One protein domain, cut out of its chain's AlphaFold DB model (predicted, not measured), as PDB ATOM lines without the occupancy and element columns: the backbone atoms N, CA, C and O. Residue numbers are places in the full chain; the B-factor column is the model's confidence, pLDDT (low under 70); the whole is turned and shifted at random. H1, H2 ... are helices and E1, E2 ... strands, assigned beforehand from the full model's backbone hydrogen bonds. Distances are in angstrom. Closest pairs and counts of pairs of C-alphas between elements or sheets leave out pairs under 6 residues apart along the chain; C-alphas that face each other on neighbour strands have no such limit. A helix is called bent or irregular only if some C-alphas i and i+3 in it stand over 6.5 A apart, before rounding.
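What this domain is: This is residues 2 to 139 of the 139 residues of an uncharacterized protein of Alphaproteobacteria bacterium (UniProt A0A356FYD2). A twisted wall of four antiparallel strands has helices over one face, among them H1b and H4. H2 folds back along the bent helix H1, while H3 and H5 run side by side in opposite directions near one end of the sheet. The printed part has 138 residues, in the order H1 H2 H3 E1 E2 E3 H4 E4 H5; the sheet's order is E3 E2 E1 E4, and the class is mixed. It is compact, radius of gyration of the C-alphas 15.7 A, spanning 45 by 35 by 22 A.

Where its parts are: H1, residues 2 to 24, begins at C-alpha (-35.645, -34.303, 31.895); assigned as one helix by its hydrogen bonds, it is bent, with C-alphas 14 and 17 6.8 A apart, into H1a, 2 to 14, and H1b, 17 to 24. H2 is 26 to 38, H3 47 to 60, E1 61 to 70, E2 75 to 85, 32.9 A long, E3 91 to 101, 32.7 A, H4 107 to 116, E4 120 to 124, and H5 125 to 138, ending at (-29.994, -29.184, 48.648).

How they stand to each other: E1, E2 and E3 form a meander, each the antiparallel neighbour of the one before, with N 67 to O 79 and N 80 to O 96 both 2.8 A. E4 pairs with E1, N 66 to O 123 2.9 A. H4 lies over E4, height over the sheet 7.8 A. H3 and H5 touch at Arg 47 and Leu 137, C-alphas 6.3 A apart. H1b and H2 form a helical hairpin, closest C-alphas Glu 21 and Lys 29, 5.1 A. Every helix or arm has each O i to N i+4 pair within hydrogen-bond range.

The domain as a whole: The farthest C-alphas, Arg 48 and Pro 73, are 46.8 A apart. The printed part has no cut and no long link. Mean pLDDT of the printed part is 80.9; residues 38 to 50 are among those under 70.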
ATOM      1  N   ALA A   2     -34.346 -33.683  31.561       52.78
ATOM      2  CA  ALA A   2     -35.645 -34.303  31.895       52.78
ATOM      3  C   ALA A   2     -35.895 -35.651  31.177       52.78
ATOM      4  O   ALA A   2     -36.437 -36.568  31.780       52.78
ATOM      5  N   TYR A   3     -35.453 -35.793  29.922       59.69
ATOM      6  CA  TYR A   3     -35.739 -36.980  29.104       59.69
ATOM      7  C   TYR A   3     -34.972 -38.237  29.560       59.69
ATOM      8  O   TYR A   3     -35.566 -39.297  29.718       59.69
ATOM      9  N   PHE A   4     -33.678 -38.105  29.884       71.75
ATOM     10  CA  PHE A   4     -32.857 -39.218  30.389       71.75
ATOM     11  C   PHE A   4     -33.358 -39.778  31.733       71.75
ATOM     12  O   PHE A   4     -33.343 -40.983  31.968       71.75
ATOM     13  N   TRP A   5     -33.837 -38.897  32.618       76.31
ATOM     14  CA  TRP A   5     -34.397 -39.304  33.908       76.31
ATOM     15  C   TRP A   5     -35.671 -40.141  33.747       76.31
ATOM     16  O   TRP A   5     -35.828 -41.139  34.445       76.31
ATOM     17  N   ASN A   6     -36.535 -39.784  32.795       77.56
ATOM     18  CA  ASN A   6     -37.749 -40.550  32.527       77.56
ATOM     19  C   ASN A   6     -37.429 -41.982  32.075       77.56
ATOM     20  O   ASN A   6     -38.065 -42.902  32.566       77.56
ATOM     21  N   GLN A   7     -36.402 -42.196  31.243       75.50
ATOM     22  CA  GLN A   7     -35.988 -43.553  30.854       75.50
ATOM     23  C   GLN A   7     -35.506 -44.382  32.048       75.50
ATOM     24  O   GLN A   7     -35.937 -45.521  32.222       75.50
ATOM     25  N   ILE A   8     -34.673 -43.796  32.917       79.38
ATOM     26  CA  ILE A   8     -34.240 -44.454  34.157       79.38
ATOM     27  C   ILE A   8     -35.447 -44.829  35.026       79.38
ATOM     28  O   ILE A   8     -35.501 -45.934  35.568       79.38
ATOM     29  N   ARG A   9     -36.397 -43.904  35.182       82.00
ATOM     30  CA  ARG A   9     -37.592 -44.100  36.003       82.00
ATOM     31  C   ARG A   9     -38.501 -45.176  35.418       82.00
ATOM     32  O   ARG A   9     -38.977 -46.028  36.158       82.00
ATOM     33  N   ASP A  10     -38.726 -45.154  34.113       83.19
ATOM     34  CA  ASP A  10     -39.608 -46.103  33.443       83.19
ATOM     35  C   ASP A  10     -38.996 -47.512  33.437       83.19
ATOM     36  O   ASP A  10     -39.715 -48.483  33.678       83.19
ATOM     37  N   SER A  11     -37.671 -47.638  33.266       82.81
ATOM     38  CA  SER A  11     -36.967 -48.914  33.469       82.81
ATOM     39  C   SER A  11     -37.105 -49.399  34.918       82.81
ATOM     40  O   SER A  11     -37.467 -50.554  35.167       82.81
ATOM     41  N   TYR A  12     -36.940 -48.501  35.896       84.75
ATOM     42  CA  TYR A  12     -37.150 -48.849  37.297       84.75
ATOM     43  C   TYR A  12     -38.571 -49.371  37.560       84.75
ATOM     44  O   TYR A  12     -38.722 -50.466  38.096       84.75
ATOM     45  N   LEU A  13     -39.607 -48.632  37.159       85.06
ATOM     46  CA  LEU A  13     -41.003 -48.973  37.450       85.06
ATOM     47  C   LEU A  13     -41.448 -50.276  36.776       85.06
ATOM     48  O   LEU A  13     -42.150 -51.075  37.396       85.06
ATOM     49  N   ASN A  14     -41.046 -50.497  35.523       84.62
ATOM     50  CA  ASN A  14     -41.526 -51.634  34.737       84.62
ATOM     51  C   ASN A  14     -40.684 -52.901  34.922       84.62
ATOM     52  O   ASN A  14     -41.210 -54.008  34.793       84.62
ATOM     53  N   THR A  15     -39.396 -52.755  35.235       82.69
ATOM     54  CA  THR A  15     -38.441 -53.870  35.226       82.69
ATOM     55  C   THR A  15     -37.852 -54.120  36.607       82.69
ATOM     56  O   THR A  15     -37.862 -55.251  37.097       82.69
ATOM     57  N   PHE A  16     -37.339 -53.079  37.268       83.12
ATOM     58  CA  PHE A  16     -36.539 -53.266  38.482       83.12
ATOM     59  C   PHE A  16     -37.366 -53.355  39.751       83.12
ATOM     60  O   PHE A  16     -37.060 -54.199  40.586       83.12
ATOM     61  N   ALA A  17     -38.419 -52.556  39.900       85.19
ATOM     62  CA  ALA A  17     -39.262 -52.574  41.088       85.19
ATOM     63  C   ALA A  17     -39.895 -53.964  41.326       85.19
ATOM     64  O   ALA A  17     -39.706 -54.498  42.422       85.19
ATOM     65  N   PRO A  18     -40.515 -54.634  40.326       88.56
ATOM     66  CA  PRO A  18     -41.037 -55.993  40.512       88.56
ATOM     67  C   PRO A  18     -39.943 -57.019  40.838       88.56
ATOM     68  O   PRO A  18     -40.158 -57.975  41.586       88.56
ATOM     69  N   TRP A  19     -38.747 -56.839  40.272       87.31
ATOM     70  CA  TRP A  19     -37.615 -57.717  40.548       87.31
ATOM     71  C   TRP A  19     -37.096 -57.538  41.979       87.31
ATOM     72  O   TRP A  19     -36.942 -58.537  42.680       87.31
ATOM     73  N   ILE A  20     -36.896 -56.293  42.427       83.75
ATOM     74  CA  ILE A  20     -36.464 -55.932  43.786       83.75
ATOM     75  C   ILE A  20     -37.449 -56.474  44.820       83.75
ATOM     76  O   ILE A  20     -37.016 -57.104  45.784       83.75
ATOM     77  N   GLU A  21     -38.755 -56.313  44.598       88.25
ATOM     78  CA  GLU A  21     -39.794 -56.871  45.473       88.25
ATOM     79  C   GLU A  21     -39.608 -58.381  45.668       88.25
ATOM     80  O   GLU A  21     -39.612 -58.886  46.790       88.25
ATOM     81  N   LYS A  22     -39.348 -59.108  44.577       87.00
ATOM     82  CA  LYS A  22     -39.158 -60.560  44.606       87.00
ATOM     83  C   LYS A  22     -37.893 -60.996  45.354       87.00
ATOM     84  O   LYS A  22     -37.891 -62.078  45.941       87.00
ATOM     85  N   ILE A  23     -36.806 -60.222  45.290       84.81
ATOM     86  CA  ILE A  23     -35.502 -60.626  45.854       84.81
ATOM     87  C   ILE A  23     -35.213 -60.060  47.245       84.81
ATOM     88  O   ILE A  23     -34.460 -60.686  47.993       84.81
ATOM     89  N   CYS A  24     -35.776 -58.899  47.569       82.06
ATOM     90  CA  CYS A  24     -35.493 -58.125  48.777       82.06
ATOM     91  C   CYS A  24     -36.749 -57.848  49.615       82.06
ATOM     92  O   CYS A  24     -36.619 -57.371  50.738       82.06
ATOM     93  N   GLY A  25     -37.942 -58.159  49.104       84.94
ATOM     94  CA  GLY A  25     -39.211 -57.929  49.786       84.94
ATOM     95  C   GLY A  25     -39.831 -56.559  49.496       84.94
ATOM     96  O   GLY A  25     -39.195 -55.649  48.958       84.94
ATOM     97  N   ASP A  26     -41.103 -56.428  49.878       86.88
ATOM     98  CA  ASP A  26     -41.931 -55.241  49.625       86.88
ATOM     99  C   ASP A  26     -41.405 -53.986  50.337       86.88
ATOM    100  O   ASP A  26     -41.415 -52.904  49.764       86.88
ATOM    101  N   GLU A  27     -40.845 -54.124  51.544       79.81
ATOM    102  CA  GLU A  27     -40.295 -52.985  52.290       79.81
ATOM    103  C   GLU A  27     -39.138 -52.312  51.533       79.81
ATOM    104  O   GLU A  27     -39.116 -51.091  51.370       79.81
ATOM    105  N   ILE A  28     -38.207 -53.101  50.986       78.69
ATOM    106  CA  ILE A  28     -37.079 -52.575  50.207       78.69
ATOM    107  C   ILE A  28     -37.552 -51.971  48.884       78.69
ATOM    108  O   ILE A  28     -37.056 -50.914  48.482       78.69
ATOM    109  N   LYS A  29     -38.532 -52.596  48.224       85.12
ATOM    110  CA  LYS A  29     -39.142 -52.053  47.007       85.12
ATOM    111  C   LYS A  29     -39.852 -50.729  47.283       85.12
ATOM    112  O   LYS A  29     -39.612 -49.768  46.563       85.12
ATOM    113  N   HIS A  30     -40.640 -50.635  48.351       80.88
ATOM    114  CA  HIS A  30     -41.315 -49.402  48.749       80.88
ATOM    115  C   HIS A  30     -40.317 -48.264  48.987       80.88
ATOM    116  O   HIS A  30     -40.509 -47.150  48.509       80.88
ATOM    117  N   LEU A  31     -39.209 -48.542  49.674       74.38
ATOM    118  CA  LEU A  31     -38.165 -47.544  49.912       74.38
ATOM    119  C   LEU A  31     -37.501 -47.076  48.612       74.38
ATOM    120  O   LEU A  31     -37.225 -45.884  48.465       74.38
ATOM    121  N   CYS A  32     -37.279 -47.985  47.659       78.12
ATOM    122  CA  CYS A  32     -36.784 -47.628  46.332       78.12
ATOM    123  C   CYS A  32     -37.830 -46.819  45.543       78.12
ATOM    124  O   CYS A  32     -37.475 -45.816  44.932       78.12
ATOM    125  N   ASP A  33     -39.119 -47.157  45.623       81.12
ATOM    126  CA  ASP A  33     -40.192 -46.395  44.975       81.12
ATOM    127  C   ASP A  33     -40.219 -44.951  45.480       81.12
ATOM    128  O   ASP A  33     -40.339 -44.021  44.685       81.12
ATOM    129  N   VAL A  34     -40.022 -44.733  46.785       74.75
ATOM    130  CA  VAL A  34     -39.929 -43.378  47.347       74.75
ATOM    131  C   VAL A  34     -38.721 -42.613  46.786       74.75
ATOM    132  O   VAL A  34     -38.817 -41.400  46.616       74.75
ATOM    133  N   VAL A  35     -37.609 -43.277  46.432       75.06
ATOM    134  CA  VAL A  35     -36.501 -42.630  45.700       75.06
ATOM    135  C   VAL A  35     -36.981 -42.183  44.324       75.06
ATOM    136  O   VAL A  35     -36.924 -41.001  44.002       75.06
ATOM    137  N   PHE A  36     -37.435 -43.121  43.496       75.38
ATOM    138  CA  PHE A  36     -37.674 -42.851  42.078       75.38
ATOM    139  C   PHE A  36     -38.912 -41.977  41.839       75.38
ATOM    140  O   PHE A  36     -38.895 -41.141  40.940       75.38
ATOM    141  N   ILE A  37     -39.954 -42.122  42.660       73.88
ATOM    142  CA  ILE A  37     -41.213 -41.369  42.560       73.88
ATOM    143  C   ILE A  37     -41.150 -40.093  43.408       73.88
ATOM    144  O   ILE A  37     -41.518 -39.013  42.946       73.88
ATOM    145  N   GLY A  38     -40.635 -40.179  44.639       67.25
ATOM    146  CA  GLY A  38     -40.616 -39.049  45.572       67.25
ATOM    147  C   GLY A  38     -39.695 -37.902  45.146       67.25
ATOM    148  O   GLY A  38     -39.970 -36.751  45.488       67.25
ATOM    149  N   ILE A  39     -38.645 -38.186  44.363       68.19
ATOM    150  CA  ILE A  39     -37.799 -37.156  43.735       68.19
ATOM    151  C   ILE A  39     -38.599 -36.307  42.732       68.19
ATOM    152  O   ILE A  39     -38.385 -35.096  42.666       68.19
ATOM    153  N   ASP A  40     -39.515 -36.907  41.967       64.44
ATOM    154  CA  ASP A  40     -40.270 -36.208  40.917       64.44
ATOM    155  C   ASP A  40     -41.393 -35.341  41.478       64.44
ATOM    156  O   ASP A  40     -41.642 -34.232  41.001       64.44
ATOM    157  N   GLU A  41     -42.064 -35.822  42.518       64.38
ATOM    158  CA  GLU A  41     -43.235 -35.142  43.062       64.38
ATOM    159  C   GLU A  41     -42.885 -33.917  43.933       64.38
ATOM    160  O   GLU A  41     -43.788 -33.238  44.425       64.38
ATOM    161  N   ASN A  42     -41.592 -33.592  44.126       56.38
ATOM    162  CA  ASN A  42     -41.118 -32.513  45.012       56.38
ATOM    163  C   ASN A  42     -41.807 -32.540  46.389       56.38
ATOM    164  O   ASN A  42     -41.982 -31.503  47.047       56.38
ATOM    165  N   VAL A  43     -42.247 -33.723  46.831       54.28
ATOM    166  CA  VAL A  43     -42.979 -33.826  48.082       54.28
ATOM    167  C   VAL A  43     -41.973 -33.487  49.160       54.28
ATOM    168  O   VAL A  43     -40.968 -34.168  49.340       54.28
ATOM    169  N   ARG A  44     -42.254 -32.422  49.912       52.06
ATOM    170  CA  ARG A  44     -41.496 -31.977  51.091       52.06
ATOM    171  C   ARG A  44     -41.498 -33.012  52.232       52.06
ATOM    172  O   ARG A  44     -41.366 -32.633  53.397       52.06
ATOM    173  N   PHE A  45     -41.688 -34.299  51.936       51.25
ATOM    174  CA  PHE A  45     -41.709 -35.417  52.865       51.25
ATOM    175  C   PHE A  45     -40.291 -35.659  53.401       51.25
ATOM    176  O   PHE A  45     -39.550 -36.537  52.984       51.25
ATOM    177  N   ILE A  46     -39.939 -34.781  54.343       54.84
ATOM    178  CA  ILE A  46     -38.899 -34.859  55.360       54.84
ATOM    179  C   ILE A  46     -37.513 -35.216  54.798       54.84
ATOM    180  O   ILE A  46     -37.176 -36.378  54.621       54.84
ATOM    181  N   ARG A  47     -36.627 -34.211  54.673       58.78
ATOM    182  CA  ARG A  47     -35.175 -34.372  54.405       58.78
ATOM    183  C   ARG A  47     -34.511 -35.517  55.200       58.78
ATOM    184  O   ARG A  47     -33.508 -36.071  54.759       58.78
ATOM    185  N   ARG A  48     -35.047 -35.852  56.381       59.62
ATOM    186  CA  ARG A  48     -34.639 -37.002  57.205       59.62
ATOM    187  C   ARG A  48     -34.880 -38.341  56.499       59.62
ATOM    188  O   ARG A  48     -33.943 -39.125  56.413       59.62
ATOM    189  N   ASN A  49     -36.063 -38.540  55.924       68.75
ATOM    190  CA  ASN A  49     -36.396 -39.738  55.162       68.75
ATOM    191  C   ASN A  49     -35.520 -39.815  53.914       68.75
ATOM    192  O   ASN A  49     -34.935 -40.853  53.671       68.75
ATOM    193  N   ILE A  50     -35.308 -38.708  53.191       67.81
ATOM    194  CA  ILE A  50     -34.450 -38.705  51.988       67.81
ATOM    195  C   ILE A  50     -32.997 -39.105  52.314       67.81
ATOM    196  O   ILE A  50     -32.367 -39.816  51.536       67.81
ATOM    197  N   LYS A  51     -32.445 -38.703  53.470       72.44
ATOM    198  CA  LYS A  51     -31.109 -39.151  53.912       72.44
ATOM    199  C   LYS A  51     -31.067 -40.642  54.242       72.44
ATOM    200  O   LYS A  51     -30.136 -41.325  53.827       72.44
ATOM    201  N   GLU A  52     -32.048 -41.135  54.995       72.50
ATOM    202  CA  GLU A  52     -32.164 -42.562  55.326       72.50
ATOM    203  C   GLU A  52     -32.332 -43.395  54.045       72.50
ATOM    204  O   GLU A  52     -31.622 -44.375  53.841       72.50
ATOM    205  N   ILE A  53     -33.160 -42.911  53.125       69.62
ATOM    206  CA  ILE A  53     -33.415 -43.474  51.802       69.62
ATOM    207  C   ILE A  53     -32.160 -43.451  50.919       69.62
ATOM    208  O   ILE A  53     -31.867 -44.450  50.273       69.62
ATOM    209  N   ARG A  54     -31.363 -42.372  50.924       77.38
ATOM    210  CA  ARG A  54     -30.062 -42.330  50.233       77.38
ATOM    211  C   ARG A  54     -29.134 -43.425  50.751       77.38
ATOM    212  O   ARG A  54     -28.546 -44.145  49.953       77.38
ATOM    213  N   ASN A  55     -29.003 -43.544  52.072       80.56
ATOM    214  CA  ASN A  55     -28.141 -44.551  52.691       80.56
ATOM    215  C   ASN A  55     -28.605 -45.971  52.338       80.56
ATOM    216  O   ASN A  55     -27.784 -46.837  52.042       80.56
ATOM    217  N   LEU A  56     -29.920 -46.197  52.334       75.00
ATOM    218  CA  LEU A  56     -30.536 -47.454  51.918       75.00
ATOM    219  C   LEU A  56     -30.303 -47.743  50.436       75.00
ATOM    220  O   LEU A  56     -29.827 -48.825  50.120       75.00
ATOM    221  N   PHE A  57     -30.539 -46.786  49.539       79.31
ATOM    222  CA  PHE A  57     -30.272 -46.940  48.108       79.31
ATOM    223  C   PHE A  57     -28.800 -47.279  47.847       79.31
ATOM    224  O   PHE A  57     -28.506 -48.211  47.107       79.31
ATOM    225  N   GLN A  58     -27.868 -46.585  48.507       81.44
ATOM    226  CA  GLN A  58     -26.432 -46.850  48.379       81.44
ATOM    227  C   GLN A  58     -26.031 -48.241  48.876       81.44
ATOM    228  O   GLN A  58     -25.119 -48.847  48.308       81.44
ATOM    229  N   LYS A  59     -26.708 -48.731  49.921       82.06
ATOM    230  CA  LYS A  59     -26.500 -50.062  50.493       82.06
ATOM    231  C   LYS A  59     -27.102 -51.158  49.613       82.06
ATOM    232  O   LYS A  59     -26.439 -52.152  49.353       82.06
ATOM    233  N   VAL A  60     -28.342 -50.973  49.164       83.50
ATOM    234  CA  VAL A  60     -29.115 -51.964  48.408       83.50
ATOM    235  C   VAL A  60     -28.646 -52.001  46.961       83.50
ATOM    236  O   VAL A  60     -28.220 -53.050  46.503       83.50
ATOM    237  N   ILE A  61     -28.659 -50.879  46.242       85.50
ATOM    238  CA  ILE A  61     -28.257 -50.814  44.833       85.50
ATOM    239  C   ILE A  61     -26.766 -50.487  44.767       85.50
ATOM    240  O   ILE A  61     -26.324 -49.336  44.819       85.50
ATOM    241  N   CYS A  62     -25.950 -51.530  44.653       88.62
ATOM    242  CA  CYS A  62     -24.499 -51.408  44.585       88.62
ATOM    243  C   CYS A  62     -24.040 -50.853  43.236       88.62
ATOM    244  O   CYS A  62     -23.128 -50.025  43.202       88.62
ATOM    245  N   LYS A  63     -24.697 -51.272  42.150       90.19
ATOM    246  CA  LYS A  63     -24.357 -50.908  40.773       90.19
ATOM    247  C   LYS A  63     -25.622 -50.721  39.943       90.19
ATOM    248  O   LYS A  63     -26.550 -51.513  40.079       90.19
ATOM    249  N   TYR A  64     -25.627 -49.710  39.082       89.75
ATOM    250  CA  TYR A  64     -26.634 -49.537  38.044       89.75
ATOM    251  C   TYR A  64     -25.983 -48.846  36.842       89.75
ATOM    252  O   TYR A  64     -25.754 -47.636  36.871       89.75
ATOM    253  N   ASP A  65     -25.675 -49.633  35.817       92.00
ATOM    254  CA  ASP A  65     -25.034 -49.175  34.585       92.00
ATOM    255  C   ASP A  65     -25.995 -49.320  33.409       92.00
ATOM    256  O   ASP A  65     -26.693 -50.327  33.296       92.00
ATOM    257  N   LEU A  66     -25.958 -48.346  32.505       90.38
ATOM    258  CA  LEU A  66     -26.591 -48.411  31.195       90.38
ATOM    259  C   LEU A  66     -25.498 -48.331  30.131       90.38
ATOM    260  O   LEU A  66     -24.665 -47.423  30.136       90.38
ATOM    261  N   THR A  67     -25.489 -49.294  29.222       91.69
ATOM    262  CA  THR A  67     -24.592 -49.336  28.070       91.69
ATOM    263  C   THR A  67     -25.430 -49.223  26.813       91.69
ATOM    264  O   THR A  67     -26.280 -50.070  26.565       91.69
ATOM    265  N   TYR A  68     -25.179 -48.192  26.023       90.44
ATOM    266  CA  TYR A  68     -25.834 -47.962  24.745       90.44
ATOM    267  C   TYR A  68     -24.866 -48.364  23.643       90.44
ATOM    268  O   TYR A  68     -23.770 -47.816  23.583       90.44
ATOM    269  N   THR A  69     -25.246 -49.294  22.777       91.56
ATOM    270  CA  THR A  69     -24.425 -49.735  21.647       91.56
ATOM    271  C   THR A  69     -25.188 -49.537  20.344       91.56
ATOM    272  O   THR A  69     -26.169 -50.237  20.083       91.56
ATOM    273  N   ALA A  70     -24.712 -48.620  19.505       89.19
ATOM    274  CA  ALA A  70     -25.216 -48.420  18.155       89.19
ATOM    275  C   ALA A  70     -24.955 -49.689  17.333       89.19
ATOM    276  O   ALA A  70     -23.808 -50.078  17.097       89.19
ATOM    277  N   LYS A  71     -26.027 -50.377  16.931       86.88
ATOM    278  CA  LYS A  71     -25.930 -51.586  16.095       86.88
ATOM    279  C   LYS A  71     -26.119 -51.249  14.630       86.88
ATOM    280  O   LYS A  71     -25.461 -51.839  13.775       86.88
ATOM    281  N   THR A  72     -27.024 -50.318  14.352       85.25
ATOM    282  CA  THR A  72     -27.341 -49.842  13.009       85.25
ATOM    283  C   THR A  72     -27.555 -48.327  13.033       85.25
ATOM    284  O   THR A  72     -27.663 -47.733  14.110       85.25
ATOM    285  N   PRO A  73     -27.651 -47.682  11.857       81.50
ATOM    286  CA  PRO A  73     -28.038 -46.275  11.772       81.50
ATOM    287  C   PRO A  73     -29.442 -45.976  12.316       81.50
ATOM    288  O   PRO A  73     -29.739 -44.819  12.591       81.50
ATOM    289  N   GLU A  74     -30.292 -46.992  12.479       83.94
ATOM    290  CA  GLU A  74     -31.707 -46.836  12.832       83.94
ATOM    291  C   GLU A  74     -31.979 -47.150  14.309       83.94
ATOM    292  O   GLU A  74     -32.835 -46.508  14.909       83.94
ATOM    293  N   TYR A  75     -31.232 -48.079  14.921       86.25
ATOM    294  CA  TYR A  75     -31.475 -48.489  16.305       86.25
ATOM    295  C   TYR A  75     -30.205 -48.748  17.124       86.25
ATOM    296  O   TYR A  75     -29.148 -49.170  16.629       86.25
ATOM    297  N   THR A  76     -30.371 -48.580  18.433       89.88
ATOM    298  CA  THR A  76     -29.361 -48.789  19.468       89.88
ATOM    299  C   THR A  76     -29.826 -49.856  20.452       89.88
ATOM    300  O   THR A  76     -30.971 -49.872  20.901       89.88
ATOM    301  N   GLU A  77     -28.922 -50.773  20.790       92.06
ATOM    302  CA  GLU A  77     -29.128 -51.738  21.869       92.06
ATOM    303  C   GLU A  77     -28.786 -51.075  23.200       92.06
ATOM    304  O   GLU A  77     -27.724 -50.468  23.345       92.06
ATOM    305  N   ILE A  78     -29.674 -51.209  24.176       91.38
ATOM    306  CA  ILE A  78     -29.452 -50.777  25.548       91.38
ATOM    307  C   ILE A  78     -29.259 -52.032  26.383       91.38
ATOM    308  O   ILE A  78     -30.129 -52.899  26.430       91.38
ATOM    309  N   LYS A  79     -28.125 -52.118  27.069       92.12
ATOM    310  CA  LYS A  79     -27.886 -53.098  28.119       92.12
ATOM    311  C   LYS A  79     -27.888 -52.396  29.465       92.12
ATOM    312  O   LYS A  79     -27.043 -51.540  29.719       92.12
ATOM    313  N   GLU A  80     -28.789 -52.804  30.343       91.50
ATOM    314  CA  GLU A  80     -28.869 -52.314  31.714       91.50
ATOM    315  C   GLU A  80     -28.399 -53.409  32.672       91.50
ATOM    316  O   GLU A  80     -28.913 -54.529  32.653       91.50
ATOM    317  N   THR A  81     -27.425 -53.083  33.518       92.44
ATOM    318  CA  THR A  81     -26.890 -53.981  34.544       92.44
ATOM    319  C   THR A  81     -27.147 -53.387  35.919       92.44
ATOM    320  O   THR A  81     -26.605 -52.333  36.256       92.44
ATOM    321  N   VAL A  82     -27.906 -54.099  36.749       90.25
ATOM    322  CA  VAL A  82     -28.183 -53.725  38.141       90.25
ATOM    323  C   VAL A  82     -27.610 -54.784  39.074       90.25
ATOM    324  O   VAL A  82     -27.840 -55.976  38.886       90.25
ATOM    325  N   VAL A  83     -26.875 -54.360  40.103       91.31
ATOM    326  CA  VAL A  83     -26.392 -55.242  41.175       91.31
ATOM    327  C   VAL A  83     -26.969 -54.776  42.497       91.31
ATOM    328  O   VAL A  83     -26.775 -53.622  42.889       91.31
ATOM    329  N   VAL A  84     -27.629 -55.697  43.193       90.00
ATOM    330  CA  VAL A  84     -28.244 -55.472  44.497       90.00
ATOM    331  C   VAL A  84     -27.574 -56.328  45.565       90.00
ATOM    332  O   VAL A  84     -27.289 -57.504  45.328       90.00
ATOM    333  N   GLN A  85     -27.344 -55.754  46.744       88.69
ATOM    334  CA  GLN A  85     -26.976 -56.496  47.946       88.69
ATOM    335  C   GLN A  85     -28.231 -56.858  48.748       88.69
ATOM    336  O   GLN A  85     -29.026 -55.991  49.116       88.69
ATOM    337  N   LYS A  86     -28.394 -58.147  49.040       85.88
ATOM    338  CA  LYS A  86     -29.445 -58.678  49.912       85.88
ATOM    339  C   LYS A  86     -29.119 -58.455  51.388       85.88
ATOM    340  O   LYS A  86     -27.977 -58.187  51.756       85.88
ATOM    341  N   GLU A  87     -30.116 -58.627  52.254       82.75
ATOM    342  CA  GLU A  87     -29.942 -58.502  53.711       82.75
ATOM    343  C   GLU A  87     -28.927 -59.492  54.293       82.75
ATOM    344  O   GLU A  87     -28.203 -59.152  55.227       82.75
ATOM    345  N   ASP A  88     -28.830 -60.687  53.706       83.81
ATOM    346  CA  ASP A  88     -27.845 -61.712  54.069       83.81
ATOM    347  C   ASP A  88     -26.405 -61.364  53.633       83.81
ATOM    348  O   ASP A  88     -25.470 -62.120  53.900       83.81
ATOM    349  N   GLY A  89     -26.217 -60.217  52.972       84.62
ATOM    350  CA  GLY A  89     -24.937 -59.715  52.486       84.62
ATOM    351  C   GLY A  89     -24.530 -60.239  51.108       84.62
ATOM    352  O   GLY A  89     -23.520 -59.772  50.576       84.62
ATOM    353  N   SER A  90     -25.292 -61.165  50.513       89.38
ATOM    354  CA  SER A  90     -25.027 -61.683  49.169       89.38
ATOM    355  C   SER A  90     -25.384 -60.669  48.077       89.38
ATOM    356  O   SER A  90     -26.240 -59.804  48.260       89.38
ATOM    357  N   PHE A  91     -24.722 -60.778  46.922       92.12
ATOM    358  CA  PHE A  91     -24.947 -59.903  45.771       92.12
ATOM    359  C   PHE A  91     -25.697 -60.647  44.672       92.12
ATOM    360  O   PHE A  91     -25.352 -61.782  44.336       92.12
ATOM    361  N   VAL A  92     -26.696 -59.996  44.082       92.12
ATOM    362  CA  VAL A  92     -27.431 -60.511  42.927       92.12
ATOM    363  C   VAL A  92     -27.378 -59.491  41.807       92.12
ATOM    364  O   VAL A  92     -27.615 -58.304  42.024       92.12
ATOM    365  N   GLN A  93     -27.064 -59.969  40.608       93.00
ATOM    366  CA  GLN A  93     -27.027 -59.169  39.394       93.00
ATOM    367  C   GLN A  93     -28.227 -59.502  38.511       93.00
ATOM    368  O   GLN A  93     -28.587 -60.672  38.360       93.00
ATOM    369  N   MET A  94     -28.801 -58.471  37.904       91.31
ATOM    370  CA  MET A  94     -29.715 -58.593  36.783       91.31
ATOM    371  C   MET A  94     -29.158 -57.819  35.597       91.31
ATOM    372  O   MET A  94     -28.739 -56.671  35.734       91.31
ATOM    373  N   ASP A  95     -29.176 -58.472  34.444       92.12
ATOM    374  CA  ASP A  95     -28.893 -57.863  33.156       92.12
ATOM    375  C   ASP A  95     -30.183 -57.863  32.346       92.12
ATOM    376  O   ASP A  95     -30.855 -58.892  32.238       92.12
ATOM    377  N   THR A  96     -30.522 -56.718  31.771       91.31
ATOM    378  CA  THR A  96     -31.645 -56.595  30.845       91.31
ATOM    379  C   THR A  96     -31.174 -55.930  29.570       91.31
ATOM    380  O   THR A  96     -30.294 -55.072  29.603       91.31
ATOM    381  N   ASN A  97     -31.737 -56.368  28.450       90.56
ATOM    382  CA  ASN A  97     -31.439 -55.806  27.146       90.56
ATOM    383  C   ASN A  97     -32.740 -55.303  26.534       90.56
ATOM    384  O   ASN A  97     -33.759 -55.996  26.573       90.56
ATOM    385  N   SER A  98     -32.682 -54.130  25.931       89.44
ATOM    386  CA  SER A  98     -33.758 -53.558  25.139       89.44
ATOM    387  C   SER A  98     -33.178 -52.900  23.893       89.44
ATOM    388  O   SER A  98     -31.962 -52.778  23.727       89.44
ATOM    389  N   THR A  99     -34.050 -52.517  22.972       88.88
ATOM    390  CA  THR A  99     -33.678 -51.782  21.765       88.88
ATOM    391  C   THR A  99     -34.508 -50.521  21.692       88.88
ATOM    392  O   THR A  99     -35.691 -50.543  22.034       88.88
ATOM    393  N   VAL A 100     -33.888 -49.445  21.232       89.00
ATOM    394  CA  VAL A 100     -34.536 -48.153  21.035       89.00
ATOM    395  C   VAL A 100     -34.150 -47.605  19.669       89.00
ATOM    396  O   VAL A 100     -33.017 -47.808  19.219       89.00
ATOM    397  N   ASP A 101     -35.086 -46.924  19.018       88.06
ATOM    398  CA  ASP A 101     -34.795 -46.197  17.790       88.06
ATOM    399  C   ASP A 101     -33.851 -45.031  18.104       88.06
ATOM    400  O   ASP A 101     -33.925 -44.409  19.167       88.06
ATOM    401  N   ASN A 102     -32.925 -44.736  17.192       83.94
ATOM    402  CA  ASN A 102     -31.905 -43.714  17.437       83.94
ATOM    403  C   ASN A 102     -32.510 -42.313  17.643       83.94
ATOM    404  O   ASN A 102     -31.936 -41.512  18.378       83.94
ATOM    405  N   ASP A 103     -33.683 -42.041  17.067       83.69
ATOM    406  CA  ASP A 103     -34.416 -40.780  17.248       83.69
ATOM    407  C   ASP A 103     -34.997 -40.620  18.668       83.69
ATOM    408  O   ASP A 103     -35.206 -39.497  19.131       83.69
ATOM    409  N   ASP A 104     -35.201 -41.732  19.378       84.38
ATOM    410  CA  ASP A 104     -35.711 -41.780  20.754       84.38
ATOM    411  C   ASP A 104     -34.582 -41.870  21.796       84.38
ATOM    412  O   ASP A 104     -34.823 -41.954  23.010       84.38
ATOM    413  N   LEU A 105     -33.318 -41.848  21.356       83.88
ATOM    414  CA  LEU A 105     -32.197 -41.800  22.279       83.88
ATOM    415  C   LEU A 105     -32.168 -40.462  23.023       83.88
ATOM    416  O   LEU A 105     -32.386 -39.392  22.449       83.88
ATOM    417  N   PRO A 106     -31.806 -40.475  24.313       84.25
ATOM    418  CA  PRO A 106     -31.572 -39.241  25.031       84.25
ATOM    419  C   PRO A 106     -30.479 -38.418  24.360       84.25
ATOM    420  O   PRO A 106     -29.424 -38.941  23.995       84.25
ATOM    421  N   PHE A 107     -30.696 -37.107  24.286       82.81
ATOM    422  CA  PHE A 107     -29.741 -36.179  23.688       82.81
ATOM    423  C   PHE A 107     -28.332 -36.318  24.283       82.81
ATOM    424  O   PHE A 107     -27.346 -36.243  23.560       82.81
ATOM    425  N   GLU A 108     -28.213 -36.569  25.591       82.31
ATOM    426  CA  GLU A 108     -26.922 -36.790  26.246       82.31
ATOM    427  C   GLU A 108     -26.186 -38.048  25.744       82.31
ATOM    428  O   GLU A 108     -24.955 -38.055  25.705       82.31
ATOM    429  N   VAL A 109     -26.916 -39.101  25.359       84.44
ATOM    430  CA  VAL A 109     -26.348 -40.324  24.768       84.44
ATOM    431  C   VAL A 109     -25.936 -40.052  23.326       84.44
ATOM    432  O   VAL A 109     -24.795 -40.330  22.971       84.44
ATOM    433  N   LEU A 110     -26.831 -39.450  22.533       83.56
ATOM    434  CA  LEU A 110     -26.559 -39.077  21.141       83.56
ATOM    435  C   LEU A 110     -25.326 -38.183  21.040       83.56
ATOM    436  O   LEU A 110     -24.414 -38.462  20.267       83.56
ATOM    437  N   ASN A 111     -25.258 -37.139  21.867       83.94
ATOM    438  CA  ASN A 111     -24.138 -36.211  21.858       83.94
ATOM    439  C   ASN A 111     -22.823 -36.917  22.217       83.94
ATOM    440  O   ASN A 111     -21.823 -36.703  21.544       83.94
ATOM    441  N   LYS A 112     -22.824 -37.828  23.201       83.75
ATOM    442  CA  LYS A 112     -21.636 -38.633  23.527       83.75
ATOM    443  C   LYS A 112     -21.235 -39.589  22.402       83.75
ATOM    444  O   LYS A 112     -20.043 -39.723  22.140       83.75
ATOM    445  N   MET A 113     -22.191 -40.236  21.737       84.00
ATOM    446  CA  MET A 113     -21.901 -41.097  20.583       84.00
ATOM    447  C   MET A 113     -21.241 -40.293  19.456       84.00
ATOM    448  O   MET A 113     -20.241 -40.728  18.895       84.00
ATOM    449  N   HIS A 114     -21.740 -39.083  19.182       81.06
ATOM    450  CA  HIS A 114     -21.170 -38.190  18.172       81.06
ATOM    451  C   HIS A 114     -19.809 -37.594  18.561       81.06
ATOM    452  O   HIS A 114     -18.918 -37.526  17.721       81.06
ATOM    453  N   GLU A 115     -19.636 -37.149  19.808       76.88
ATOM    454  CA  GLU A 115     -18.399 -36.507  20.284       76.88
ATOM    455  C   GLU A 115     -17.212 -37.473  20.342       76.88
ATOM    456  O   GLU A 115     -16.074 -37.058  20.121       76.88
ATOM    457  N   SER A 116     -17.470 -38.747  20.641       64.88
ATOM    458  CA  SER A 116     -16.417 -39.755  20.823       64.88
ATOM    459  C   SER A 116     -16.139 -40.574  19.557       64.88
ATOM    460  O   SER A 116     -15.205 -41.369  19.562       64.88
ATOM    461  N   ASP A 117     -16.961 -40.422  18.506       65.69
ATOM    462  CA  ASP A 117     -17.065 -41.367  17.374       65.69
ATOM    463  C   ASP A 117     -17.214 -42.833  17.848       65.69
ATOM    464  O   ASP A 117     -16.841 -43.790  17.167       65.69
ATOM    465  N   ASP A 118     -17.741 -43.018  19.066       70.56
ATOM    466  CA  ASP A 118     -17.879 -44.324  19.692       70.56
ATOM    467  C   ASP A 118     -19.249 -44.902  19.371       70.56
ATOM    468  O   ASP A 118     -20.299 -44.345  19.697       70.56
ATOM    469  N   SER A 119     -19.228 -46.125  18.849       82.44
ATOM    470  CA  SER A 119     -20.426 -46.959  18.726       82.44
ATOM    471  C   SER A 119     -21.000 -47.389  20.079       82.44
ATOM    472  O   SER A 119     -22.062 -48.005  20.113       82.44
ATOM    473  N   THR A 120     -20.311 -47.126  21.196       88.38
ATOM    474  CA  THR A 120     -20.743 -47.540  22.534       88.38
ATOM    475  C   THR A 120     -20.580 -46.426  23.563       88.38
ATOM    476  O   THR A 120     -19.484 -45.922  23.774       88.38
ATOM    477  N   VAL A 121     -21.659 -46.095  24.270       89.62
ATOM    478  CA  VAL A 121     -21.665 -45.113  25.359       89.62
ATOM    479  C   VAL A 121     -22.035 -45.786  26.671       89.62
ATOM    480  O   VAL A 121     -23.061 -46.453  26.787       89.62
ATOM    481  N   PHE A 122     -21.208 -45.552  27.688       89.56
ATOM    482  CA  PHE A 122     -21.445 -46.018  29.049       89.56
ATOM    483  C   PHE A 122     -21.982 -44.881  29.914       89.56
ATOM    484  O   PHE A 122     -21.423 -43.778  29.953       89.56
ATOM    485  N   ILE A 123     -23.060 -45.164  30.639       87.81
ATOM    486  CA  ILE A 123     -23.653 -44.253  31.606       87.81
ATOM    487  C   ILE A 123     -23.793 -44.954  32.951       87.81
ATOM    488  O   ILE A 123     -24.380 -46.027  33.067       87.81
ATOM    489  N   ASN A 124     -23.281 -44.298  33.986       88.75
ATOM    490  CA  ASN A 124     -23.486 -44.703  35.364       88.75
ATOM    491  C   ASN A 124     -24.861 -44.198  35.837       88.75
ATOM    492  O   ASN A 124     -25.007 -43.058  36.284       88.75
ATOM    493  N   GLY A 125     -25.885 -45.042  35.702       85.56
ATOM    494  CA  GLY A 125     -27.248 -44.741  36.142       85.56
ATOM    495  C   GLY A 125     -27.326 -44.483  37.645       85.56
ATOM    496  O   GLY A 125     -28.054 -43.589  38.081       85.56
ATOM    497  N   LYS A 126     -26.512 -45.188  38.441       87.12
ATOM    498  CA  LYS A 126     -26.419 -44.971  39.892       87.12
ATOM    499  C   LYS A 126     -25.982 -43.544  40.225       87.12
ATOM    500  O   LYS A 126     -26.635 -42.900  41.040       87.12
ATOM    501  N   GLU A 127     -24.937 -43.034  39.579       87.25
ATOM    502  CA  GLU A 127     -24.454 -41.662  39.802       87.25
ATOM    503  C   GLU A 127     -25.538 -40.619  39.492       87.25
ATOM    504  O   GLU A 127     -25.700 -39.636  40.216       87.25
ATOM    505  N   ILE A 128     -26.334 -40.849  38.447       85.06
ATOM    506  CA  ILE A 128     -27.421 -39.944  38.057       85.06
ATOM    507  C   ILE A 128     -28.535 -39.936  39.106       85.06
ATOM    508  O   ILE A 128     -28.998 -38.857  39.491       85.06
ATOM    509  N   VAL A 129     -28.927 -41.107  39.616       83.00
ATOM    510  CA  VAL A 129     -29.894 -41.215  40.720       83.00
ATOM    511  C   VAL A 129     -29.343 -40.535  41.979       83.00
ATOM    512  O   VAL A 129     -30.033 -39.731  42.603       83.00
ATOM    513  N   GLU A 130     -28.078 -40.768  42.333       84.69
ATOM    514  CA  GLU A 130     -27.436 -40.142  43.496       84.69
ATOM    515  C   GLU A 130     -27.341 -38.617  43.381       84.69
ATOM    516  O   GLU A 130     -27.528 -37.901  44.375       84.69
ATOM    517  N   LYS A 131     -27.084 -38.102  42.174       83.62
ATOM    518  CA  LYS A 131     -27.107 -36.667  41.890       83.62
ATOM    519  C   LYS A 131     -28.511 -36.101  42.073       83.62
ATOM    520  O   LYS A 131     -28.663 -35.114  42.782       83.62
ATOM    521  N   LYS A 132     -29.537 -36.765  41.535       79.12
ATOM    522  CA  LYS A 132     -30.944 -36.374  41.716       79.12
ATOM    523  C   LYS A 132     -31.366 -36.348  43.187       79.12
ATOM    524  O   LYS A 132     -31.990 -35.382  43.622       79.12
ATOM    525  N   ILE A 133     -30.960 -37.347  43.971       78.69
ATOM    526  CA  ILE A 133     -31.163 -37.365  45.429       78.69
ATOM    527  C   ILE A 133     -30.458 -36.169  46.091       78.69
ATOM    528  O   ILE A 133     -31.016 -35.520  46.976       78.69
ATOM    529  N   SER A 134     -29.222 -35.870  45.683       80.88
ATOM    530  CA  SER A 134     -28.427 -34.772  46.252       80.88
ATOM    531  C   SER A 134     -29.015 -33.395  45.931       80.88
ATOM    532  O   SER A 134     -29.063 -32.537  46.816       80.88
ATOM    533  N   ASP A 135     -29.511 -33.199  44.710       78.69
ATOM    534  CA  ASP A 135     -30.203 -31.979  44.295       78.69
ATOM    535  C   ASP A 135     -31.474 -31.775  45.139       78.69
ATOM    536  O   ASP A 135     -31.677 -30.695  45.690       78.69
ATOM    537  N   ALA A 136     -32.265 -32.834  45.355       72.69
ATOM    538  CA  ALA A 136     -33.461 -32.794  46.205       72.69
ATOM    539  C   ALA A 136     -33.156 -32.501  47.691       72.69
ATOM    540  O   ALA A 136     -33.970 -31.896  48.386       72.69
ATOM    541  N   LEU A 137     -31.983 -32.902  48.195       70.00
ATOM    542  CA  LEU A 137     -31.535 -32.600  49.564       70.00
ATOM    543  C   LEU A 137     -31.008 -31.168  49.740       70.00
ATOM    544  O   LEU A 137     -30.922 -30.697  50.878       70.00
ATOM    545  N   SER A 138     -30.615 -30.516  48.645       68.12
ATOM    546  CA  SER A 138     -29.994 -29.184  48.648       68.12
ATOM    547  C   SER A 138     -31.014 -28.040  48.575       68.12
ATOM    548  O   SER A 138     -30.658 -26.898  48.870       68.12
ATOM    549  N   VAL A 139     -32.269 -28.347  48.220       56.69
ATOM    550  CA  VAL A 139     -33.436 -27.441  48.257       56.69
ATOM    551  C   VAL A 139     -34.040 -27.411  49.656       56.69
ATOM    552  O   VAL A 139     -34.340 -26.310  50.166       56.69
TER     553      VAL A 139